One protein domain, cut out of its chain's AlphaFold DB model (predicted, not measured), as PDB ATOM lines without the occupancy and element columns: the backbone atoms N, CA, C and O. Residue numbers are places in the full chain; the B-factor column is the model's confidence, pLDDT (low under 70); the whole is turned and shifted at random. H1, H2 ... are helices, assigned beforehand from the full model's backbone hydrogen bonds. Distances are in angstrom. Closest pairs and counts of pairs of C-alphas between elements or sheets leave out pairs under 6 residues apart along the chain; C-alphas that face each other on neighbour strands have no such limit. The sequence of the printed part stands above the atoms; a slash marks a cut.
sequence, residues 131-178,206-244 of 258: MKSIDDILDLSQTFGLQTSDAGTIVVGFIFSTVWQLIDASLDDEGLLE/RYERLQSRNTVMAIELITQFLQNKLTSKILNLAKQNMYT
ATOM      1  N   MET A 131     -15.966 -25.076 -57.035       91.25
ATOM      2  CA  MET A 131     -14.504 -25.010 -56.988       91.25
ATOM      3  C   MET A 131     -13.886 -26.399 -56.867       91.25
ATOM      4  O   MET A 131     -12.926 -26.687 -57.575       91.25
ATOM      5  N   LYS A 132     -14.473 -27.276 -56.044       91.81
ATOM      6  CA  LYS A 132     -14.050 -28.673 -55.953       91.81
ATOM      7  C   LYS A 132     -14.210 -29.405 -57.287       91.81
ATOM      8  O   LYS A 132     -13.266 -30.026 -57.743       91.81
ATOM      9  N   SER A 133     -15.358 -29.277 -57.955       93.19
ATOM     10  CA  SER A 133     -15.556 -29.921 -59.259       93.19
ATOM     11  C   SER A 133     -14.549 -29.433 -60.303       93.19
ATOM     12  O   SER A 133     -14.048 -30.229 -61.086       93.19
ATOM     13  N   ILE A 134     -14.227 -28.136 -60.321       93.00
ATOM     14  CA  ILE A 134     -13.214 -27.583 -61.234       93.00
ATOM     15  C   ILE A 134     -11.825 -28.142 -60.921       93.00
ATOM     16  O   ILE A 134     -11.094 -28.483 -61.849       93.00
ATOM     17  N   ASP A 135     -11.481 -28.231 -59.635       92.38
ATOM     18  CA  ASP A 135     -10.241 -28.848 -59.176       92.38
ATOM     19  C   ASP A 135     -10.134 -30.300 -59.644       92.38
ATOM     20  O   ASP A 135      -9.138 -30.657 -60.260       92.38
ATOM     21  N   ASP A 136     -11.192 -31.089 -59.452       92.94
ATOM     22  CA  ASP A 136     -11.249 -32.499 -59.846       92.94
ATOM     23  C   ASP A 136     -11.157 -32.673 -61.381       92.94
ATOM     24  O   ASP A 136     -10.486 -33.581 -61.867       92.94
ATOM     25  N   ILE A 137     -11.805 -31.802 -62.169       93.88
ATOM     26  CA  ILE A 137     -11.827 -31.889 -63.646       93.88
ATOM     27  C   ILE A 137     -10.478 -31.525 -64.266       93.88
ATOM     28  O   ILE A 137     -10.048 -32.154 -65.234       93.88
ATOM     29  N   LEU A 138      -9.845 -30.462 -63.768       92.06
ATOM     30  CA  LEU A 138      -8.573 -29.960 -64.298       92.06
ATOM     31  C   LEU A 138      -7.365 -30.474 -63.512       92.06
ATOM     32  O   LEU A 138      -6.228 -30.124 -63.829       92.06
ATOM     33  N   ASP A 139      -7.621 -31.287 -62.493       89.81
ATOM     34  CA  ASP A 139      -6.634 -31.884 -61.610       89.81
ATOM     35  C   ASP A 139      -5.668 -30.835 -61.018       89.81
ATOM     36  O   ASP A 139      -4.443 -31.010 -60.998       89.81
ATOM     37  N   LEU A 140      -6.201 -29.670 -60.612       87.56
ATOM     38  CA  LEU A 140      -5.394 -28.478 -60.305       87.56
ATOM     39  C   LEU A 140      -4.535 -28.696 -59.060       87.56
ATOM     40  O   LEU A 140      -3.345 -28.373 -59.073       87.56
ATOM     41  N   SER A 141      -5.104 -29.271 -58.003       86.44
ATOM     42  CA  SER A 141      -4.417 -29.560 -56.748       86.44
ATOM     43  C   SER A 141      -3.253 -30.517 -56.953       86.44
ATOM     44  O   SER A 141      -2.159 -30.263 -56.446       86.44
ATOM     45  N   GLN A 142      -3.427 -31.563 -57.764       83.56
ATOM     46  CA  GLN A 142      -2.334 -32.472 -58.099       83.56
ATOM     47  C   GLN A 142      -1.303 -31.804 -59.015       83.56
ATOM     48  O   GLN A 142      -0.104 -32.018 -58.852       83.56
ATOM     49  N   THR A 143      -1.747 -31.009 -59.992       77.25
ATOM     50  CA  THR A 143      -0.870 -30.358 -60.982       77.25
ATOM     51  C   THR A 143      -0.001 -29.271 -60.377       77.25
ATOM     52  O   THR A 143       1.193 -29.208 -60.661       77.25
ATOM     53  N   PHE A 144      -0.577 -28.430 -59.528       78.38
ATOM     54  CA  PHE A 144       0.099 -27.264 -58.970       78.38
ATOM     55  C   PHE A 144       0.477 -27.443 -57.497       78.38
ATOM     56  O   PHE A 144       1.065 -26.541 -56.904       78.38
ATOM     57  N   GLY A 145       0.181 -28.604 -56.901       76.00
ATOM     58  CA  GLY A 145       0.467 -28.887 -55.495       76.00
ATOM     59  C   GLY A 145      -0.322 -27.992 -54.538       76.00
ATOM     60  O   GLY A 145       0.213 -27.599 -53.497       76.00
ATOM     61  N   LEU A 146      -1.556 -27.630 -54.907       74.81
ATOM     62  CA  LEU A 146      -2.402 -26.722 -54.131       74.81
ATOM     63  C   LEU A 146      -2.799 -27.410 -52.821       74.81
ATOM     64  O   LEU A 146      -3.266 -28.544 -52.814       74.81
ATOM     65  N   GLN A 147      -2.570 -26.729 -51.697       66.75
ATOM     66  CA  GLN A 147      -2.862 -27.261 -50.356       66.75
ATOM     67  C   GLN A 147      -4.291 -26.943 -49.898       66.75
ATOM     68  O   GLN A 147      -4.770 -27.498 -48.912       66.75
ATOM     69  N   THR A 148      -4.961 -26.016 -50.584       67.81
ATOM     70  CA  THR A 148      -6.272 -25.488 -50.212       67.81
ATOM     71  C   THR A 148      -7.176 -25.411 -51.435       67.81
ATOM     72  O   THR A 148      -6.791 -24.896 -52.481       67.81
ATOM     73  N   SER A 149      -8.422 -25.858 -51.277       69.56
ATOM     74  CA  SER A 149      -9.491 -25.680 -52.268       69.56
ATOM     75  C   SER A 149     -10.159 -24.304 -52.138       69.56
ATOM     76  O   SER A 149     -11.375 -24.171 -52.314       69.56
ATOM     77  N   ASP A 150      -9.408 -23.280 -51.723       82.31
ATOM     78  CA  ASP A 150      -9.969 -21.941 -51.608       82.31
ATOM     79  C   ASP A 150     -10.259 -21.381 -53.004       82.31
ATOM     80  O   ASP A 150      -9.548 -21.639 -53.979       82.31
ATOM     81  N   ALA A 151     -11.338 -20.608 -53.112       83.31
ATOM     82  CA  ALA A 151     -11.827 -20.154 -54.405       83.31
ATOM     83  C   ALA A 151     -10.815 -19.275 -55.157       83.31
ATOM     84  O   ALA A 151     -10.793 -19.288 -56.384       83.31
ATOM     85  N   GLY A 152      -9.969 -18.526 -54.440       83.25
ATOM     86  CA  GLY A 152      -8.910 -17.732 -55.057       83.25
ATOM     87  C   GLY A 152      -7.892 -18.628 -55.751       83.25
ATOM     88  O   GLY A 152      -7.622 -18.450 -56.937       83.25
ATOM     89  N   THR A 153      -7.394 -19.631 -55.034       84.62
ATOM     90  CA  THR A 153      -6.422 -20.607 -55.529       84.62
ATOM     91  C   THR A 153      -6.951 -21.408 -56.718       84.62
ATOM     92  O   THR A 153      -6.253 -21.524 -57.726       84.62
ATOM     93  N   ILE A 154      -8.207 -21.866 -56.676       88.38
ATOM     94  CA  ILE A 154      -8.828 -22.576 -57.809       88.38
ATOM     95  C   ILE A 154      -8.999 -21.667 -59.031       88.38
ATOM     96  O   ILE A 154      -8.733 -22.095 -60.151       88.38
ATOM     97  N   VAL A 155      -9.368 -20.394 -58.852       88.19
ATOM     98  CA  VAL A 155      -9.448 -19.431 -59.967       88.19
ATOM     99  C   VAL A 155      -8.072 -19.185 -60.591       88.19
ATOM    100  O   VAL A 155      -7.957 -19.131 -61.817       88.19
ATOM    101  N   VAL A 156      -7.018 -19.064 -59.776       86.69
ATOM    102  CA  VAL A 156      -5.638 -18.948 -60.275       86.69
ATOM    103  C   VAL A 156      -5.238 -20.196 -61.063       86.69
ATOM    104  O   VAL A 156      -4.766 -20.067 -62.194       86.69
ATOM    105  N   GLY A 157      -5.475 -21.385 -60.502       88.19
ATOM    106  CA  GLY A 157      -5.196 -22.662 -61.159       88.19
ATOM    107  C   GLY A 157      -5.954 -22.813 -62.477       88.19
ATOM    108  O   GLY A 157      -5.358 -23.182 -63.485       88.19
ATOM    109  N   PHE A 158      -7.234 -22.438 -62.510       91.19
ATOM    110  CA  PHE A 158      -8.060 -22.448 -63.716       91.19
ATOM    111  C   PHE A 158      -7.486 -21.549 -64.821       91.19
ATOM    112  O   PHE A 158      -7.352 -21.989 -65.964       91.19
ATOM    113  N   ILE A 159      -7.116 -20.300 -64.499       90.75
ATOM    114  CA  ILE A 159      -6.525 -19.366 -65.473       90.75
ATOM    115  C   ILE A 159      -5.209 -19.930 -66.008       90.75
ATOM    116  O   ILE A 159      -4.990 -19.936 -67.219       90.75
ATOM    117  N   PHE A 160      -4.346 -20.420 -65.117       88.56
ATOM    118  CA  PHE A 160      -3.053 -20.970 -65.503       88.56
ATOM    119  C   PHE A 160      -3.216 -22.213 -66.386       88.56
ATOM    120  O   PHE A 160      -2.636 -22.268 -67.466       88.56
ATOM    121  N   SER A 161      -4.073 -23.157 -65.987       91.38
ATOM    122  CA  SER A 161      -4.401 -24.356 -66.766       91.38
ATOM    123  C   SER A 161      -4.982 -24.008 -68.134       91.38
ATOM    124  O   SER A 161      -4.631 -24.639 -69.123       91.38
ATOM    125  N   THR A 162      -5.845 -22.995 -68.214       93.44
ATOM    126  CA  THR A 162      -6.423 -22.545 -69.486       93.44
ATOM    127  C   THR A 162      -5.337 -22.021 -70.424       93.44
ATOM    128  O   THR A 162      -5.244 -22.458 -71.566       93.44
ATOM    129  N   VAL A 163      -4.496 -21.096 -69.946       92.69
ATOM    130  CA  VAL A 163      -3.404 -20.525 -70.752       92.69
ATOM    131  C   VAL A 163      -2.428 -21.616 -71.178       92.69
ATOM    132  O   VAL A 163      -2.040 -21.660 -72.340       92.69
ATOM    133  N   TRP A 164      -2.092 -22.529 -70.268       89.94
ATOM    134  CA  TRP A 164      -1.233 -23.669 -70.552       89.94
ATOM    135  C   TRP A 164      -1.802 -24.568 -71.649       89.94
ATOM    136  O   TRP A 164      -1.120 -24.839 -72.629       89.94
ATOM    137  N   GLN A 165      -3.057 -25.009 -71.512       93.81
ATOM    138  CA  GLN A 165      -3.701 -25.884 -72.493       93.81
ATOM    139  C   GLN A 165      -3.769 -25.226 -73.880       93.81
ATOM    140  O   GLN A 165      -3.604 -25.915 -74.882       93.81
ATOM    141  N   LEU A 166      -3.974 -23.904 -73.956       95.56
ATOM    142  CA  LEU A 166      -3.938 -23.164 -75.222       95.56
ATOM    143  C   LEU A 166      -2.526 -23.081 -75.820       95.56
ATOM    144  O   LEU A 166      -2.394 -23.188 -77.038       95.56
ATOM    145  N   ILE A 167      -1.492 -22.881 -74.993       93.31
ATOM    146  CA  ILE A 167      -0.091 -22.862 -75.442       93.31
ATOM    147  C   ILE A 167       0.287 -24.234 -75.995       93.31
ATOM    148  O   ILE A 167       0.700 -24.312 -77.148       93.31
ATOM    149  N   ASP A 168       0.077 -25.300 -75.218       88.88
ATOM    150  CA  ASP A 168       0.380 -26.672 -75.636       88.88
ATOM    151  C   ASP A 168      -0.362 -27.022 -76.932       88.88
ATOM    152  O   ASP A 168       0.250 -27.502 -77.882       88.88
ATOM    153  N   ALA A 169      -1.663 -26.719 -77.013       91.38
ATOM    154  CA  ALA A 169      -2.456 -26.972 -78.212       91.38
ATOM    155  C   ALA A 169      -1.923 -26.222 -79.443       91.38
ATOM    156  O   ALA A 169      -1.837 -26.812 -80.518       91.38
ATOM    157  N   SER A 170      -1.543 -24.948 -79.285       93.56
ATOM    158  CA  SER A 170      -1.031 -24.129 -80.391       93.56
ATOM    159  C   SER A 170       0.349 -24.595 -80.854       93.56
ATOM    160  O   SER A 170       0.592 -24.674 -82.053       93.56
ATOM    161  N   LEU A 171       1.247 -24.927 -79.920       90.44
ATOM    162  CA  LEU A 171       2.571 -25.462 -80.244       90.44
ATOM    163  C   LEU A 171       2.464 -26.820 -80.937       90.44
ATOM    164  O   LEU A 171       3.159 -27.057 -81.919       90.44
ATOM    165  N   ASP A 172       1.580 -27.694 -80.456       87.88
ATOM    166  CA  ASP A 172       1.327 -28.986 -81.088       87.88
ATOM    167  C   ASP A 172       0.745 -28.798 -82.497       87.88
ATOM    168  O   ASP A 172       1.205 -29.431 -83.441       87.88
ATOM    169  N   ASP A 173      -0.227 -27.898 -82.687       88.69
ATOM    170  CA  ASP A 173      -0.818 -27.623 -84.008       88.69
ATOM    171  C   ASP A 173       0.194 -27.083 -85.033       88.69
ATOM    172  O   ASP A 173       0.064 -27.385 -86.217       88.69
ATOM    173  N   GLU A 174       1.228 -26.365 -84.589       88.44
ATOM    174  CA  GLU A 174       2.341 -25.902 -85.433       88.44
ATOM    175  C   GLU A 174       3.494 -26.927 -85.545       88.44
ATOM    176  O   GLU A 174       4.507 -26.658 -86.190       88.44
ATOM    177  N   GLY A 175       3.371 -28.107 -84.921       84.62
ATOM    178  CA  GLY A 175       4.396 -29.159 -84.949       84.62
ATOM    179  C   GLY A 175       5.651 -28.842 -84.124       84.62
ATOM    180  O   GLY A 175       6.715 -29.396 -84.386       84.62
ATOM    181  N   LEU A 176       5.539 -27.946 -83.142       84.75
ATOM    182  CA  LEU A 176       6.645 -27.472 -82.302       84.75
ATOM    183  C   LEU A 176       6.825 -28.277 -81.006       84.75
ATOM    184  O   LEU A 176       7.795 -28.048 -80.286       84.75
ATOM    185  N   LEU A 177       5.911 -29.200 -80.687       75.56
ATOM    186  CA  LEU A 177       6.081 -30.128 -79.566       75.56
ATOM    187  C   LEU A 177       6.781 -31.413 -80.025       75.56
ATOM    188  O   LEU A 177       6.270 -32.151 -80.871       75.56
ATOM    189  N   GLU A 178       7.929 -31.715 -79.420       59.41
ATOM    190  CA  GLU A 178       8.610 -33.002 -79.586       59.41
ATOM    191  C   GLU A 178       7.848 -34.088 -78.806       59.41
ATOM    192  O   GLU A 178       7.706 -34.017 -77.585       59.41
ATOM    193  N   ARG A 206     -10.756 -27.531 -96.090       78.50
ATOM    194  CA  ARG A 206     -11.632 -26.649 -95.292       78.50
ATOM    195  C   ARG A 206     -11.357 -26.834 -93.803       78.50
ATOM    196  O   ARG A 206     -11.493 -25.888 -93.027       78.50
ATOM    197  N   TYR A 207     -11.012 -28.055 -93.434       81.50
ATOM    198  CA  TYR A 207     -10.778 -28.473 -92.075       81.50
ATOM    199  C   TYR A 207      -9.404 -28.022 -91.580       81.50
ATOM    200  O   TYR A 207      -9.333 -27.370 -90.543       81.50
ATOM    201  N   GLU A 208      -8.360 -28.205 -92.388       84.06
ATOM    202  CA  GLU A 208      -7.022 -27.636 -92.176       84.06
ATOM    203  C   GLU A 208      -7.075 -26.104 -92.070       84.06
ATOM    204  O   GLU A 208      -6.530 -25.515 -91.138       84.06
ATOM    205  N   ARG A 209      -7.822 -25.425 -92.957       89.44
ATOM    206  CA  ARG A 209      -8.027 -23.965 -92.863       89.44
ATOM    207  C   ARG A 209      -8.723 -23.558 -91.566       89.44
ATOM    208  O   ARG A 209      -8.442 -22.481 -91.039       89.44
ATOM    209  N   LEU A 210      -9.668 -24.360 -91.068       91.88
ATOM    210  CA  LEU A 210     -10.334 -24.087 -89.792       91.88
ATOM    211  C   LEU A 210      -9.392 -24.334 -88.610       91.88
ATOM    212  O   LEU A 210      -9.366 -23.507 -87.706       91.88
ATOM    213  N   GLN A 211      -8.606 -25.411 -88.635       90.88
ATOM    214  CA  GLN A 211      -7.579 -25.692 -87.631       90.88
ATOM    215  C   GLN A 211      -6.555 -24.553 -87.562       90.88
ATOM    216  O   GLN A 211      -6.389 -23.971 -86.500       90.88
ATOM    217  N   SER A 212      -5.999 -24.116 -88.695       93.06
ATOM    218  CA  SER A 212      -5.072 -22.974 -88.740       93.06
ATOM    219  C   SER A 212      -5.694 -21.687 -88.168       93.06
ATOM    220  O   SER A 212      -5.093 -21.000 -87.342       93.06
ATOM    221  N   ARG A 213      -6.951 -21.375 -88.518       96.19
ATOM    222  CA  ARG A 213      -7.679 -20.234 -87.924       96.19
ATOM    223  C   ARG A 213      -7.923 -20.395 -86.425       96.19
ATOM    224  O   ARG A 213      -8.008 -19.393 -85.714       96.19
ATOM    225  N   ASN A 214      -8.094 -21.624 -85.954       97.06
ATOM    226  CA  ASN A 214      -8.246 -21.917 -84.538       97.06
ATOM    227  C   ASN A 214      -6.929 -21.706 -83.791       97.06
ATOM    228  O   ASN A 214      -6.964 -21.057 -82.752       97.06
ATOM    229  N   THR A 215      -5.793 -22.141 -84.339       96.62
ATOM    230  CA  THR A 215      -4.463 -21.881 -83.767       96.62
ATOM    231  C   THR A 215      -4.216 -20.383 -83.606       96.62
ATOM    232  O   THR A 215      -3.872 -19.918 -82.521       96.62
ATOM    233  N   VAL A 216      -4.514 -19.590 -84.641       97.69
ATOM    234  CA  VAL A 216      -4.417 -18.121 -84.564       97.69
ATOM    235  C   VAL A 216      -5.302 -17.562 -83.444       97.69
ATOM    236  O   VAL A 216      -4.846 -16.748 -82.643       97.69
ATOM    237  N   MET A 217      -6.551 -18.025 -83.329       97.94
ATOM    238  CA  MET A 217      -7.451 -17.582 -82.258       97.94
ATOM    239  C   MET A 217      -6.955 -17.984 -80.860       97.94
ATOM    240  O   MET A 217      -7.104 -17.205 -79.916       97.94
ATOM    241  N   ALA A 218      -6.375 -19.175 -80.705       97.75
ATOM    242  CA  ALA A 218      -5.798 -19.624 -79.443       97.75
ATOM    243  C   ALA A 218      -4.650 -18.695 -79.011       97.75
ATOM    244  O   ALA A 218      -4.638 -18.229 -77.869       97.75
ATOM    245  N   ILE A 219      -3.764 -18.322 -79.941       96.38
ATOM    246  CA  ILE A 219      -2.678 -17.351 -79.718       96.38
ATOM    247  C   ILE A 219      -3.224 -15.961 -79.348       96.38
ATOM    248  O   ILE A 219      -2.733 -15.315 -78.414       96.38
ATOM    249  N   GLU A 220      -4.279 -15.497 -80.022       97.06
ATOM    250  CA  GLU A 220      -4.957 -14.242 -79.676       97.06
ATOM    251  C   GLU A 220      -5.561 -14.279 -78.265       97.06
ATOM    252  O   GLU A 220      -5.533 -13.273 -77.550       97.06
ATOM    253  N   LEU A 221      -6.117 -15.418 -77.844       96.94
ATOM    254  CA  LEU A 221      -6.664 -15.600 -76.499       96.94
ATOM    255  C   LEU A 221      -5.567 -15.625 -75.438       96.94
ATOM    256  O   LEU A 221      -5.709 -14.940 -74.425       96.94
ATOM    257  N   ILE A 222      -4.458 -16.329 -75.683       95.00
ATOM    258  CA  ILE A 222      -3.268 -16.292 -74.820       95.00
ATOM    259  C   ILE A 222      -2.819 -14.840 -74.632       95.00
ATOM    260  O   ILE A 222      -2.657 -14.374 -73.504       95.00
ATOM    261  N   THR A 223      -2.713 -14.089 -75.728       93.81
ATOM    262  CA  THR A 223      -2.350 -12.667 -75.695       93.81
ATOM    263  C   THR A 223      -3.334 -11.851 -74.850       93.81
ATOM    264  O   THR A 223      -2.910 -11.053 -74.015       93.81
ATOM    265  N   GLN A 224      -4.644 -12.080 -74.987       94.06
ATOM    266  CA  GLN A 224      -5.662 -11.411 -74.166       94.06
ATOM    267  C   GLN A 224      -5.523 -11.741 -72.670       94.06
ATOM    268  O   GLN A 224      -5.625 -10.838 -71.837       94.06
ATOM    269  N   PHE A 225      -5.236 -12.998 -72.310       91.19
ATOM    270  CA  PHE A 225      -4.944 -13.378 -70.922       91.19
ATOM    271  C   PHE A 225      -3.686 -12.689 -70.382       91.19
ATOM    272  O   PHE A 225      -3.670 -12.267 -69.224       91.19
ATOM    273  N   LEU A 226      -2.646 -12.528 -71.197       87.88
ATOM    274  CA  LEU A 226      -1.404 -11.863 -70.790       87.88
ATOM    275  C   LEU A 226      -1.543 -10.336 -70.701       87.88
ATOM    276  O   LEU A 226      -0.865  -9.704 -69.892       87.88
ATOM    277  N   GLN A 227      -2.428  -9.731 -71.492       89.31
ATOM    278  CA  GLN A 227      -2.674  -8.285 -71.478       89.31
ATOM    279  C   GLN A 227      -3.687  -7.858 -70.413       89.31
ATOM    280  O   GLN A 227      -3.632  -6.730 -69.913       89.31
ATOM    281  N   ASN A 228      -4.620  -8.732 -70.031       89.12
ATOM    282  CA  ASN A 228      -5.598  -8.403 -69.004       89.12
ATOM    283  C   ASN A 228      -4.905  -8.202 -67.643       89.12
ATOM    284  O   ASN A 228      -4.152  -9.041 -67.159       89.12
ATOM    285  N   LYS A 229      -5.159  -7.050 -67.008       85.00
ATOM    286  CA  LYS A 229      -4.466  -6.602 -65.786       85.00
ATOM    287  C   LYS A 229      -4.612  -7.563 -64.605       85.00
ATOM    288  O   LYS A 229      -3.716  -7.628 -63.766       85.00
ATOM    289  N   LEU A 230      -5.756  -8.231 -64.478       82.00
ATOM    290  CA  LEU A 230      -6.009  -9.148 -63.369       82.00
ATOM    291  C   LEU A 230      -5.294 -10.474 -63.616       82.00
ATOM    292  O   LEU A 230      -4.515 -10.917 -62.775       82.00
ATOM    293  N   THR A 231      -5.526 -11.071 -64.782       82.06
ATOM    294  CA  THR A 231      -4.943 -12.360 -65.164       82.06
ATOM    295  C   THR A 231      -3.423 -12.264 -65.276       82.06
ATOM    296  O   THR A 231      -2.732 -13.129 -64.756       82.06
ATOM    297  N   SER A 232      -2.870 -11.178 -65.821       80.94
ATOM    298  CA  SER A 232      -1.417 -10.975 -65.906       80.94
ATOM    299  C   SER A 232      -0.755 -10.825 -64.538       80.94
ATOM    300  O   SER A 232       0.334 -11.351 -64.318       80.94
ATOM    301  N   LYS A 233      -1.406 -10.159 -63.577       82.88
ATOM    302  CA  LYS A 233      -0.925 -10.112 -62.188       82.88
ATOM    303  C   LYS A 233      -0.964 -11.487 -61.536       82.88
ATOM    304  O   LYS A 233       0.005 -11.851 -60.881       82.88
ATOM    305  N   ILE A 234      -2.043 -12.241 -61.738       79.19
ATOM    306  CA  ILE A 234      -2.170 -13.618 -61.250       79.19
ATOM    307  C   ILE A 234      -1.044 -14.493 -61.818       79.19
ATOM    308  O   ILE A 234      -0.343 -15.147 -61.054       79.19
ATOM    309  N   LEU A 235      -0.817 -14.449 -63.133       78.38
ATOM    310  CA  LEU A 235       0.236 -15.217 -63.802       78.38
ATOM    311  C   LEU A 235       1.638 -14.802 -63.335       78.38
ATOM    312  O   LEU A 235       2.484 -15.659 -63.100       78.38
ATOM    313  N   ASN A 236       1.888 -13.503 -63.132       78.44
ATOM    314  CA  ASN A 236       3.163 -13.018 -62.594       78.44
ATOM    315  C   ASN A 236       3.394 -13.460 -61.144       78.44
ATOM    316  O   ASN A 236       4.509 -13.846 -60.798       78.44
ATOM    317  N   LEU A 237       2.355 -13.434 -60.304       75.44
ATOM    318  CA  LEU A 237       2.428 -13.945 -58.935       75.44
ATOM    319  C   LEU A 237       2.689 -15.453 -58.931       75.44
ATOM    320  O   LEU A 237       3.555 -15.908 -58.190       75.44
ATOM    321  N   ALA A 238       1.997 -16.216 -59.780       71.12
ATOM    322  CA  ALA A 238       2.251 -17.644 -59.944       71.12
ATOM    323  C   ALA A 238       3.709 -17.887 -60.366       71.12
ATOM    324  O   ALA A 238       4.426 -18.599 -59.669       71.12
ATOM    325  N   LYS A 239       4.194 -17.196 -61.409       73.06
ATOM    326  CA  LYS A 239       5.591 -17.264 -61.869       73.06
ATOM    327  C   LYS A 239       6.584 -17.004 -60.736       73.06
ATOM    328  O   LYS A 239       7.506 -17.786 -60.555       73.06
ATOM    329  N   GLN A 240       6.407 -15.934 -59.959       68.94
ATOM    330  CA  GLN A 240       7.310 -15.600 -58.849       68.94
ATOM    331  C   GLN A 240       7.323 -16.676 -57.754       68.94
ATOM    332  O   GLN A 240       8.385 -16.983 -57.221       68.94
ATOM    333  N   ASN A 241       6.168 -17.274 -57.455       65.88
ATOM    334  CA  ASN A 241       6.045 -18.315 -56.431       65.88
ATOM    335  C   ASN A 241       6.454 -19.718 -56.922       65.88
ATOM    336  O   ASN A 241       6.740 -20.603 -56.113       65.88
ATOM    337  N   MET A 242       6.539 -19.925 -58.239       60.75
ATOM    338  CA  MET A 242       7.095 -21.149 -58.820       60.75
ATOM    339  C   MET A 242       8.605 -21.264 -58.568       60.75
ATOM    340  O   MET A 242       9.087 -22.361 -58.290       60.75
ATOM    341  N   TYR A 243       9.353 -20.151 -58.578       52.09
ATOM    342  CA  TYR A 243      10.803 -20.159 -58.320       52.09
ATOM    343  C   TYR A 243      11.172 -20.456 -56.857       52.09
ATOM    344  O   TYR A 243      12.258 -20.964 -56.591       52.09
ATOM    345  N   THR A 244      10.280 -20.199 -55.898       48.69
ATOM    346  CA  THR A 244      10.485 -20.538 -54.477       48.69
ATOM    347  C   THR A 244      10.181 -22.004 -54.151       48.69
ATOM    348  O   THR A 244      10.634 -22.503 -53.123       48.69
TER     349      THR A 244
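This is residues 131 to 178 and 206 to 244 of the 258 residues of an uncharacterized protein of Rosa chinensis (UniProt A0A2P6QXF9). One long helix, H3, runs through the middle, with H1 and H2 packed on one side of its first half; on another side H4 slants back over its second half, and H5 turns a corner from H4 to cross over its first half. The printed part has 87 residues with five named helices, H1 to H5 in order along the chain, and no named strand; the class is all helix. The whole is only just loose, close to compact, with a radius of gyration of the C-alphas of 14.6 A, and it is elongated, spanning 45 by 27 by 24 A.

H3, the longest helix, holds residues 151 to 173 and measures 32.5 A from C-alpha 151 at (-11.827, -20.154, -54.405) to C-alpha 173 at (-0.818, -27.623, -84.008). H4, residues 206 to 227, is 31.4 A long. H5, residues 229 to 244, is 23.4 A long and ends with C-alpha 244 at (10.485, -20.538, -54.477). H1, residues 131 to 138, begins with C-alpha 131 at (-14.504, -25.010, -56.988) and is 10.6 A long. H2, residues 140 to 144, is 5.8 A long.

H3 is the hub, touching the four other helices. With residues 163 to 173 alone it touches H4, at a steep tilt of 39 degrees, opposite ways; the closest C-alphas, those of Ser 170 and Thr 215, are 5.3 A apart. H5 is about perpendicular to H3, at 89 degrees, and touches it with residues 231 to 235 alone, the closest C-alphas being those of Val 156 and Ile 234, 6.4 A apart. H4 and H5 touch only at the corner, with the C-alphas of Leu 226 and Ser 232 closest at 5.0 A, and are about perpendicular at 80 degrees. H1 touches H3 at a shallow tilt of 19 degrees, the same way, with the C-alphas of Met 131 and Ala 151 closest at 6.1 A. H2 touches H3, with the C-alphas of Leu 140 and Gly 157 closest at 5.9 A. H1 and H2 are close but not clearly touching, and both are apart from H4 and H5. The helix packing is mostly crossed, but only just: of 3 touching pairs with a tilt, leaving out the corner, 1 is shallow. Every O i to N i+4 pair is within hydrogen-bond range in H1, H2, H3 and H4; in H5 10 of 12 are.

The two C-alphas farthest apart, those of Arg 206 and Thr 244, are 46.8 A apart. Residues 179 to 205 are not printed, and C-alphas 178 and 206 are 26.4 A apart across this cut, which lies in the link from H3 to H4. Of the links that are printed whole, H1 to H2 and H4 to H5 are tight and H2 to H3 is short. The mean pLDDT of the printed part is 85.4; residues 147 to 149, residue 178 and residues 240 to 244 are under 70.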